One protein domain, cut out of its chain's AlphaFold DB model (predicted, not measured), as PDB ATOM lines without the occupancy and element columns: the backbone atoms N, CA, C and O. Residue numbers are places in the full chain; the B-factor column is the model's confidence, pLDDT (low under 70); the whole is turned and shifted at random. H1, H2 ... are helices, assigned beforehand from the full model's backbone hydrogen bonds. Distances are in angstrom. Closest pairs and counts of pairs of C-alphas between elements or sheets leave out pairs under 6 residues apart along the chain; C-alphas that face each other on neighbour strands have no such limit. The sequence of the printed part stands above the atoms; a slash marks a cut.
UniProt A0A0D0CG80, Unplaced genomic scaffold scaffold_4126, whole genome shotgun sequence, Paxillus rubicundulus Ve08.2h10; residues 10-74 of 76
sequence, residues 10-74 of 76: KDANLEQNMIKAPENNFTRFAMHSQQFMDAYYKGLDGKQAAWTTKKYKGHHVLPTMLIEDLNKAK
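What this domain is: This is residues 10 to 74 of the 76 residues of an uncharacterized protein of Paxillus rubicundulus Ve08.2h10 (UniProt A0A0D0CG80). One long helix, H1, makes the length of the model, and a small head of two short helices, H2 and H3, sits at its last end. H2 folds back beside the end of H1, H3 lies beyond H2, and residues 10 to 30 stick out as an arm. The printed part has 65 residues with three named helices, H1, H2, H3 along the chain, and no named strand: all helix. It is only just extended, close to loose, with a radius of gyration of the C-alphas of 16.6 A and spans of 55 by 18 by 18 A.

How they stand to each other: H1, residues 11 to 41, touches H2, residues 46 to 55, with residues 32 to 40 alone; the closest C-alphas, of Ala 39 and Ala 49, are 5.4 A apart. They run opposite ways at a steep tilt of 57 degrees. H3, residues 66 to 72, is close to H2 but not clearly touching, the closest C-alphas, of Gln 48 and Leu 70, being 7.2 A apart. H1 and H3 are apart. Every O i to N i+4 pair is within hydrogen-bond range in H2 and H3, and 22 of 27 in H1.

Where its parts are: H1 runs 45.1 A from C-alpha 11 at (-23.458, 37.889, -23.629); H2 spans 14.0 A; H3 spans 9.9 A, to C-alpha 72 at (-32.529, -14.247, -30.965).

The domain as a whole: The C-alphas farthest apart, of Lys 10 and Asn 71, are 54.8 A apart. The printed part has no cut, and no link is long. pLDDT is under 70 at residues 22 to 25 and 60.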
ATOM      1  N   LYS A  10     -24.533  37.287 -19.056       87.69
ATOM      2  CA  LYS A  10     -23.345  37.726 -19.797       87.69
ATOM      3  C   LYS A  10     -23.422  37.254 -21.243       87.69
ATOM      4  O   LYS A  10     -23.421  36.043 -21.467       87.69
ATOM      5  N   ASP A  11     -23.367  38.182 -22.191       85.31
ATOM      6  CA  ASP A  11     -23.458  37.889 -23.629       85.31
ATOM      7  C   ASP A  11     -22.427  36.855 -24.098       85.31
ATOM      8  O   ASP A  11     -22.787  35.897 -24.775       85.31
ATOM      9  N   ALA A  12     -21.180  36.935 -23.623       86.19
ATOM     10  CA  ALA A  12     -20.131  35.968 -23.965       86.19
ATOM     11  C   ALA A  12     -20.499  34.508 -23.623       86.19
ATOM     12  O   ALA A  12     -20.163  33.578 -24.357       86.19
ATOM     13  N   ASN A  13     -21.221  34.287 -22.517       83.50
ATOM     14  CA  ASN A  13     -21.688  32.949 -22.151       83.50
ATOM     15  C   ASN A  13     -22.839  32.496 -23.058       83.50
ATOM     16  O   ASN A  13     -22.952  31.308 -23.362       83.50
ATOM     17  N   LEU A  14     -23.692  33.426 -23.494       83.00
ATOM     18  CA  LEU A  14     -24.810  33.129 -24.389       83.00
ATOM     19  C   LEU A  14     -24.317  32.754 -25.783       83.00
ATOM     20  O   LEU A  14     -24.752  31.737 -26.320       83.00
ATOM     21  N   GLU A  15     -23.354  33.502 -26.317       84.94
ATOM     22  CA  GLU A  15     -22.708  33.207 -27.597       84.94
ATOM     23  C   GLU A  15     -22.033  31.831 -27.574       84.94
ATOM     24  O   GLU A  15     -22.246  31.005 -28.464       84.94
ATOM     25  N   GLN A  16     -21.297  31.518 -26.505       83.88
ATOM     26  CA  GLN A  16     -20.651  30.215 -26.372       83.88
ATOM     27  C   GLN A  16     -21.668  29.062 -26.285       83.88
ATOM     28  O   GLN A  16     -21.448  27.996 -26.864       83.88
ATOM     29  N   ASN A  17     -22.795  29.266 -25.600       81.56
ATOM     30  CA  ASN A  17     -23.885  28.290 -25.551       81.56
ATOM     31  C   ASN A  17     -24.569  28.134 -26.917       81.56
ATOM     32  O   ASN A  17     -24.916  27.016 -27.296       81.56
ATOM     33  N   MET A  18     -24.731  29.222 -27.680       76.31
ATOM     34  CA  MET A  18     -25.286  29.192 -29.037       76.31
ATOM     35  C   MET A  18     -24.390  28.457 -30.029       76.31
ATOM     36  O   MET A  18     -24.921  27.819 -30.927       76.31
ATOM     37  N   ILE A  19     -23.068  28.501 -29.864       79.25
ATOM     38  CA  ILE A  19     -22.127  27.762 -30.718       79.25
ATOM     39  C   ILE A  19     -22.087  26.276 -30.326       79.25
ATOM     40  O   ILE A  19     -22.170  25.399 -31.185       79.25
ATOM     41  N   LYS A  20     -22.046  25.970 -29.021       75.44
ATOM     42  CA  LYS A  20     -21.956  24.586 -28.514       75.44
ATOM     43  C   LYS A  20     -23.256  23.788 -28.638       75.44
ATOM     44  O   LYS A  20     -23.215  22.570 -28.816       75.44
ATOM     45  N   ALA A  21     -24.417  24.434 -28.511       72.50
ATOM     46  CA  ALA A  21     -25.707  23.741 -28.543       72.50
ATOM     47  C   ALA A  21     -25.974  23.027 -29.890       72.50
ATOM     48  O   ALA A  21     -26.367  21.860 -29.863       72.50
ATOM     49  N   PRO A  22     -25.756  23.655 -31.059       66.00
ATOM     50  CA  PRO A  22     -25.754  23.003 -32.366       66.00
ATOM     51  C   PRO A  22     -24.810  21.806 -32.445       66.00
ATOM     52  O   PRO A  22     -25.224  20.721 -32.850       66.00
ATOM     53  N   GLU A  23     -23.556  21.997 -32.045       66.00
ATOM     54  CA  GLU A  23     -22.452  21.083 -32.343       66.00
ATOM     55  C   GLU A  23     -22.697  19.678 -31.779       66.00
ATOM     56  O   GLU A  23     -22.581  18.680 -32.492       66.00
ATOM     57  N   ASN A  24     -23.185  19.586 -30.541       65.31
ATOM     58  CA  ASN A  24     -23.502  18.297 -29.925       65.31
ATOM     59  C   ASN A  24     -24.818  17.671 -30.412       65.31
ATOM     60  O   ASN A  24     -25.011  16.462 -30.278       65.31
ATOM     61  N   ASN A  25     -25.761  18.462 -30.931       67.38
ATOM     62  CA  ASN A  25     -27.096  17.960 -31.267       67.38
ATOM     63  C   ASN A  25     -27.251  17.614 -32.747       67.38
ATOM     64  O   ASN A  25     -27.857  16.587 -33.054       67.38
ATOM     65  N   PHE A  26     -26.677  18.408 -33.653       72.81
ATOM     66  CA  PHE A  26     -26.673  18.099 -35.083       72.81
ATOM     67  C   PHE A  26     -25.867  16.837 -35.367       72.81
ATOM     68  O   PHE A  26     -26.348  15.964 -36.084       72.81
ATOM     69  N   THR A  27     -24.703  16.685 -34.732       74.38
ATOM     70  CA  THR A  27     -23.887  15.468 -34.841       74.38
ATOM     71  C   THR A  27     -24.643  14.248 -34.328       74.38
ATOM     72  O   THR A  27     -24.717  13.236 -35.018       74.38
ATOM     73  N   ARG A  28     -25.296  14.347 -33.163       77.38
ATOM     74  CA  ARG A  28     -26.095  13.245 -32.606       77.38
ATOM     75  C   ARG A  28     -27.264  12.856 -33.508       77.38
ATOM     76  O   ARG A  28     -27.506  11.666 -33.689       77.38
ATOM     77  N   PHE A  29     -27.993  13.833 -34.046       82.38
ATOM     78  CA  PHE A  29     -29.108  13.569 -34.953       82.38
ATOM     79  C   PHE A  29     -28.619  12.947 -36.265       82.38
ATOM     80  O   PHE A  29     -29.109  11.888 -36.642       82.38
ATOM     81  N   ALA A  30     -27.602  13.537 -36.900       83.94
ATOM     82  CA  ALA A  30     -27.027  13.037 -38.145       83.94
ATOM     83  C   ALA A  30     -26.475  11.612 -37.995       83.94
ATOM     84  O   ALA A  30     -26.782  10.752 -38.817       83.94
ATOM     85  N   MET A  31     -25.744  11.328 -36.909       82.19
ATOM     86  CA  MET A  31     -25.261   9.977 -36.607       82.19
ATOM     87  C   MET A  31     -26.419   8.992 -36.433       82.19
ATOM     88  O   MET A  31     -26.368   7.879 -36.951       82.19
ATOM     89  N   HIS A  32     -27.488   9.395 -35.741       82.69
ATOM     90  CA  HIS A  32     -28.641   8.523 -35.548       82.69
ATOM     91  C   HIS A  32     -29.365   8.239 -36.870       82.69
ATOM     92  O   HIS A  32     -29.664   7.083 -37.169       82.69
ATOM     93  N   SER A  33     -29.576   9.264 -37.701       86.94
ATOM     94  CA  SER A  33     -30.143   9.120 -39.044       86.94
ATOM     95  C   SER A  33     -29.282   8.229 -39.938       86.94
ATOM     96  O   SER A  33     -29.818   7.374 -40.638       86.94
ATOM     97  N   GLN A  34     -27.955   8.364 -39.882       87.12
ATOM     98  CA  GLN A  34     -27.031   7.528 -40.645       87.12
ATOM     99  C   GLN A  34     -27.140   6.047 -40.262       87.12
ATOM    100  O   GLN A  34     -27.152   5.194 -41.146       87.12
ATOM    101  N   GLN A  35     -27.279   5.725 -38.972       85.25
ATOM    102  CA  GLN A  35     -27.459   4.337 -38.530       85.25
ATOM    103  C   GLN A  35     -28.783   3.735 -39.022       85.25
ATOM    104  O   GLN A  35     -28.819   2.569 -39.412       85.25
ATOM    105  N   PHE A  36     -29.864   4.523 -39.039       88.19
ATOM    106  CA  PHE A  36     -31.129   4.087 -39.639       88.19
ATOM    107  C   PHE A  36     -30.992   3.869 -41.149       88.19
ATOM    108  O   PHE A  36     -31.477   2.862 -41.658       88.19
ATOM    109  N   MET A  37     -30.297   4.758 -41.863       90.94
ATOM    110  CA  MET A  37     -30.045   4.583 -43.296       90.94
ATOM    111  C   MET A  37     -29.218   3.324 -43.595       90.94
ATOM    112  O   MET A  37     -29.577   2.584 -44.505       90.94
ATOM    113  N   ASP A  38     -28.173   3.029 -42.811       88.25
ATOM    114  CA  ASP A  38     -27.383   1.791 -42.947       88.25
ATOM    115  C   ASP A  38     -28.235   0.537 -42.687       88.25
ATOM    116  O   ASP A  38     -28.146  -0.451 -43.417       88.25
ATOM    117  N   ALA A  39     -29.121   0.586 -41.686       88.88
ATOM    118  CA  ALA A  39     -30.065  -0.492 -41.403       88.88
ATOM    119  C   ALA A  39     -31.011  -0.757 -42.588       88.88
ATOM    120  O   ALA A  39     -31.155  -1.904 -43.014       88.88
ATOM    121  N   TYR A  40     -31.605   0.295 -43.158       91.38
ATOM    122  CA  TYR A  40     -32.476   0.165 -44.328       91.38
ATOM    123  C   TYR A  40     -31.721  -0.296 -45.575       91.38
ATOM    124  O   TYR A  40     -32.222  -1.144 -46.307       91.38
ATOM    125  N   TYR A  41     -30.497   0.192 -45.794       89.25
ATOM    126  CA  TYR A  41     -29.646  -0.252 -46.900       89.25
ATOM    127  C   TYR A  41     -29.350  -1.759 -46.835       89.25
ATOM    128  O   TYR A  41     -29.266  -2.431 -47.859       89.25
ATOM    129  N   LYS A  42     -29.262  -2.316 -45.622       86.06
ATOM    130  CA  LYS A  42     -29.090  -3.757 -45.368       86.06
ATOM    131  C   LYS A  42     -30.397  -4.560 -45.419       86.06
ATOM    132  O   LYS A  42     -30.374  -5.760 -45.152       86.06
ATOM    133  N   GLY A  43     -31.520  -3.925 -45.760       89.81
ATOM    134  CA  GLY A  43     -32.825  -4.573 -45.907       89.81
ATOM    135  C   GLY A  43     -33.552  -4.845 -44.590       89.81
ATOM    136  O   GLY A  43     -34.419  -5.715 -44.550       89.81
ATOM    137  N   LEU A  44     -33.198  -4.143 -43.507       90.31
ATOM    138  CA  LEU A  44     -33.909  -4.262 -42.236       90.31
ATOM    139  C   LEU A  44     -35.253  -3.521 -42.268       90.31
ATOM    140  O   LEU A  44     -35.344  -2.394 -42.754       90.31
ATOM    141  N   ASP A  45     -36.277  -4.127 -41.669       92.00
ATOM    142  CA  ASP A  45     -37.573  -3.491 -41.425       92.00
ATOM    143  C   ASP A  45     -37.479  -2.419 -40.320       92.00
ATOM    144  O   ASP A  45     -36.569  -2.428 -39.491       92.00
ATOM    145  N   GLY A  46     -38.453  -1.509 -40.241       90.44
ATOM    146  CA  GLY A  46     -38.479  -0.424 -39.256       90.44
ATOM    147  C   GLY A  46     -38.363  -0.902 -37.803       90.44
ATOM    148  O   GLY A  46     -37.647  -0.287 -37.008       90.44
ATOM    149  N   LYS A  47     -38.987  -2.036 -37.448       92.00
ATOM    150  CA  LYS A  47     -38.843  -2.623 -36.101       92.00
ATOM    151  C   LYS A  47     -37.420  -3.115 -35.841       92.00
ATOM    152  O   LYS A  47     -36.883  -2.910 -34.751       92.00
ATOM    153  N   GLN A  48     -36.799  -3.730 -36.843       90.19
ATOM    154  CA  GLN A  48     -35.426  -4.222 -36.767       90.19
ATOM    155  C   GLN A  48     -34.433  -3.054 -36.714       90.19
ATOM    156  O   GLN A  48     -33.530  -3.060 -35.882       90.19
ATOM    157  N   ALA A  49     -34.626  -2.011 -37.523       90.75
ATOM    158  CA  ALA A  49     -33.812  -0.797 -37.529       90.75
ATOM    159  C   ALA A  49     -33.872  -0.055 -36.178       90.75
ATOM    160  O   ALA A  49     -32.846   0.319 -35.608       90.75
ATOM    161  N   ALA A  50     -35.063   0.088 -35.590       91.69
ATOM    162  CA  ALA A  50     -35.214   0.691 -34.264       91.69
ATOM    163  C   ALA A  50     -34.548  -0.149 -33.159       91.69
ATOM    164  O   ALA A  50     -33.918   0.385 -32.244       91.69
ATOM    165  N   TRP A  51     -34.656  -1.478 -33.239       91.81
ATOM    166  CA  TRP A  51     -34.006  -2.363 -32.278       91.81
ATOM    167  C   TRP A  51     -32.478  -2.333 -32.401       91.81
ATOM    168  O   TRP A  51     -31.780  -2.217 -31.394       91.81
ATOM    169  N   THR A  52     -31.951  -2.378 -33.624       89.69
ATOM    170  CA  THR A  52     -30.507  -2.391 -33.906       89.69
ATOM    171  C   THR A  52     -29.835  -1.076 -33.524       89.69
ATOM    172  O   THR A  52     -28.811  -1.103 -32.844       89.69
ATOM    173  N   THR A  53     -30.445   0.072 -33.833       88.31
ATOM    174  CA  THR A  53     -29.947   1.390 -33.390       88.31
ATOM    175  C   THR A  53     -29.939   1.537 -31.866       88.31
ATOM    176  O   THR A  53     -29.035   2.161 -31.305       88.31
ATOM    177  N   LYS A  54     -30.899   0.919 -31.166       88.31
ATOM    178  CA  LYS A  54     -30.925   0.873 -29.696       88.31
ATOM    179  C   LYS A  54     -29.874  -0.081 -29.120       88.31
ATOM    180  O   LYS A  54     -29.242   0.252 -28.120       88.31
ATOM    181  N   LYS A  55     -29.699  -1.259 -29.726       88.19
ATOM    182  CA  LYS A  55     -28.790  -2.319 -29.262       88.19
ATOM    183  C   LYS A  55     -27.321  -1.949 -29.462       88.19
ATOM    184  O   LYS A  55     -26.525  -2.159 -28.555       88.19
ATOM    185  N   TYR A  56     -26.980  -1.369 -30.611       86.75
ATOM    186  CA  TYR A  56     -25.608  -1.029 -30.997       86.75
ATOM    187  C   TYR A  56     -25.331   0.477 -30.919       86.75
ATOM    188  O   TYR A  56     -24.584   1.036 -31.723       86.75
ATOM    189  N   LYS A  57     -25.922   1.157 -29.931       77.88
ATOM    190  CA  LYS A  57     -25.697   2.586 -29.696       77.88
ATOM    191  C   LYS A  57     -24.199   2.834 -29.447       77.88
ATOM    192  O   LYS A  57     -23.656   2.364 -28.453       77.88
ATOM    193  N   GLY A  58     -23.537   3.535 -30.368       76.31
ATOM    194  CA  GLY A  58     -22.089   3.796 -30.343       76.31
ATOM    195  C   GLY A  58     -21.261   2.995 -31.356       76.31
ATOM    196  O   GLY A  58     -20.115   3.355 -31.600       76.31
ATOM    197  N   HIS A  59     -21.821   1.967 -31.999       76.88
ATOM    198  CA  HIS A  59     -21.166   1.341 -33.149       76.88
ATOM    199  C   HIS A  59     -21.485   2.133 -34.420       76.88
ATOM    200  O   HIS A  59     -22.647   2.427 -34.710       76.88
ATOM    201  N   HIS A  60     -20.449   2.473 -35.185       68.88
ATOM    202  CA  HIS A  60     -20.594   3.147 -36.480       68.88
ATOM    203  C   HIS A  60     -20.974   2.187 -37.614       68.88
ATOM    204  O   HIS A  60     -21.534   2.621 -38.614       68.88
ATOM    205  N   VAL A  61     -20.691   0.890 -37.460       79.56
ATOM    206  CA  VAL A  61     -20.970  -0.144 -38.462       79.56
ATOM    207  C   VAL A  61     -21.749  -1.268 -37.796       79.56
ATOM    208  O   VAL A  61     -21.339  -1.756 -36.741       79.56
ATOM    209  N   LEU A  62     -22.868  -1.682 -38.403       79.06
ATOM    210  CA  LEU A  62     -23.616  -2.834 -37.900       79.06
ATOM    211  C   LEU A  62     -22.744  -4.101 -37.997       79.06
ATOM    212  O   LEU A  62     -22.276  -4.419 -39.094       79.06
ATOM    213  N   PRO A  63     -22.516  -4.808 -36.877       82.38
ATOM    214  CA  PRO A  63     -21.620  -5.957 -36.837       82.38
ATOM    215  C   PRO A  63     -22.191  -7.149 -37.605       82.38
ATOM    216  O   PRO A  63     -23.400  -7.315 -37.720       82.38
ATOM    217  N   THR A  64     -21.328  -8.042 -38.082       80.56
ATOM    218  CA  THR A  64     -21.733  -9.213 -38.880       80.56
ATOM    219  C   THR A  64     -22.685 -10.159 -38.127       80.56
ATOM    220  O   THR A  64     -23.523 -10.811 -38.742       80.56
ATOM    221  N   MET A  65     -22.628 -10.172 -36.788       83.12
ATOM    222  CA  MET A  65     -23.508 -10.966 -35.910       83.12
ATOM    223  C   MET A  65     -24.947 -10.422 -35.788       83.12
ATOM    224  O   MET A  65     -25.797 -11.043 -35.154       83.12
ATOM    225  N   LEU A  66     -25.249  -9.282 -36.417       85.06
ATOM    226  CA  LEU A  66     -26.557  -8.621 -36.420       85.06
ATOM    227  C   LEU A  66     -27.726  -9.567 -36.721       85.06
ATOM    228  O   LEU A  66     -28.764  -9.500 -36.070       85.06
ATOM    229  N   ILE A  67     -27.569 -10.438 -37.721       83.81
ATOM    230  CA  ILE A  67     -28.640 -11.335 -38.172       83.81
ATOM    231  C   ILE A  67     -28.962 -12.381 -37.100       83.81
ATOM    232  O   ILE A  67     -30.133 -12.671 -36.853       83.81
ATOM    233  N   GLU A  68     -27.942 -12.929 -36.440       86.69
ATOM    234  CA  GLU A  68     -28.126 -13.874 -35.335       86.69
ATOM    235  C   GLU A  68     -28.819 -13.203 -34.153       86.69
ATOM    236  O   GLU A  68     -29.722 -13.771 -33.540       86.69
ATOM    237  N   ASP A  69     -28.423 -11.973 -33.855       88.19
ATOM    238  CA  ASP A  69     -28.986 -11.185 -32.772       88.19
ATOM    239  C   ASP A  69     -30.449 -10.789 -33.045       88.19
ATOM    240  O   ASP A  69     -31.275 -10.832 -32.130       88.19
ATOM    241  N   LEU A  70     -30.813 -10.524 -34.304       87.75
ATOM    242  CA  LEU A  70     -32.204 -10.331 -34.728       87.75
ATOM    243  C   LEU A  70     -33.043 -11.609 -34.604       87.75
ATOM    244  O   LEU A  70     -34.181 -11.548 -34.132       87.75
ATOM    245  N   ASN A  71     -32.480 -12.766 -34.967       86.81
ATOM    246  CA  ASN A  71     -33.136 -14.064 -34.786       86.81
ATOM    247  C   ASN A  71     -33.384 -14.357 -33.298       86.81
ATOM    248  O   ASN A  71     -34.492 -14.732 -32.917       86.81
ATOM    249  N   LYS A  72     -32.386 -14.120 -32.430       87.81
ATOM    250  CA  LYS A  72     -32.529 -14.247 -30.965       87.81
ATOM    251  C   LYS A  72     -33.604 -13.308 -30.417       87.81
ATOM    252  O   LYS A  72     -34.354 -13.689 -29.522       87.81
ATOM    253  N   ALA A  73     -33.696 -12.095 -30.963       86.81
ATOM    254  CA  ALA A  73     -34.713 -11.114 -30.597       86.81
ATOM    255  C   ALA A  73     -36.116 -11.437 -31.146       86.81
ATOM    256  O   ALA A  73     -37.062 -10.734 -30.793       86.81
ATOM    257  N   LYS A  74     -36.271 -12.485 -31.973       85.12
ATOM    258  CA  LYS A  74     -37.525 -12.858 -32.657       85.12
ATOM    259  C   LYS A  74     -38.098 -11.718 -33.510       85.12
ATOM    260  O   LYS A  74     -39.309 -11.528 -33.579       85.12
TER     261      LYS A  74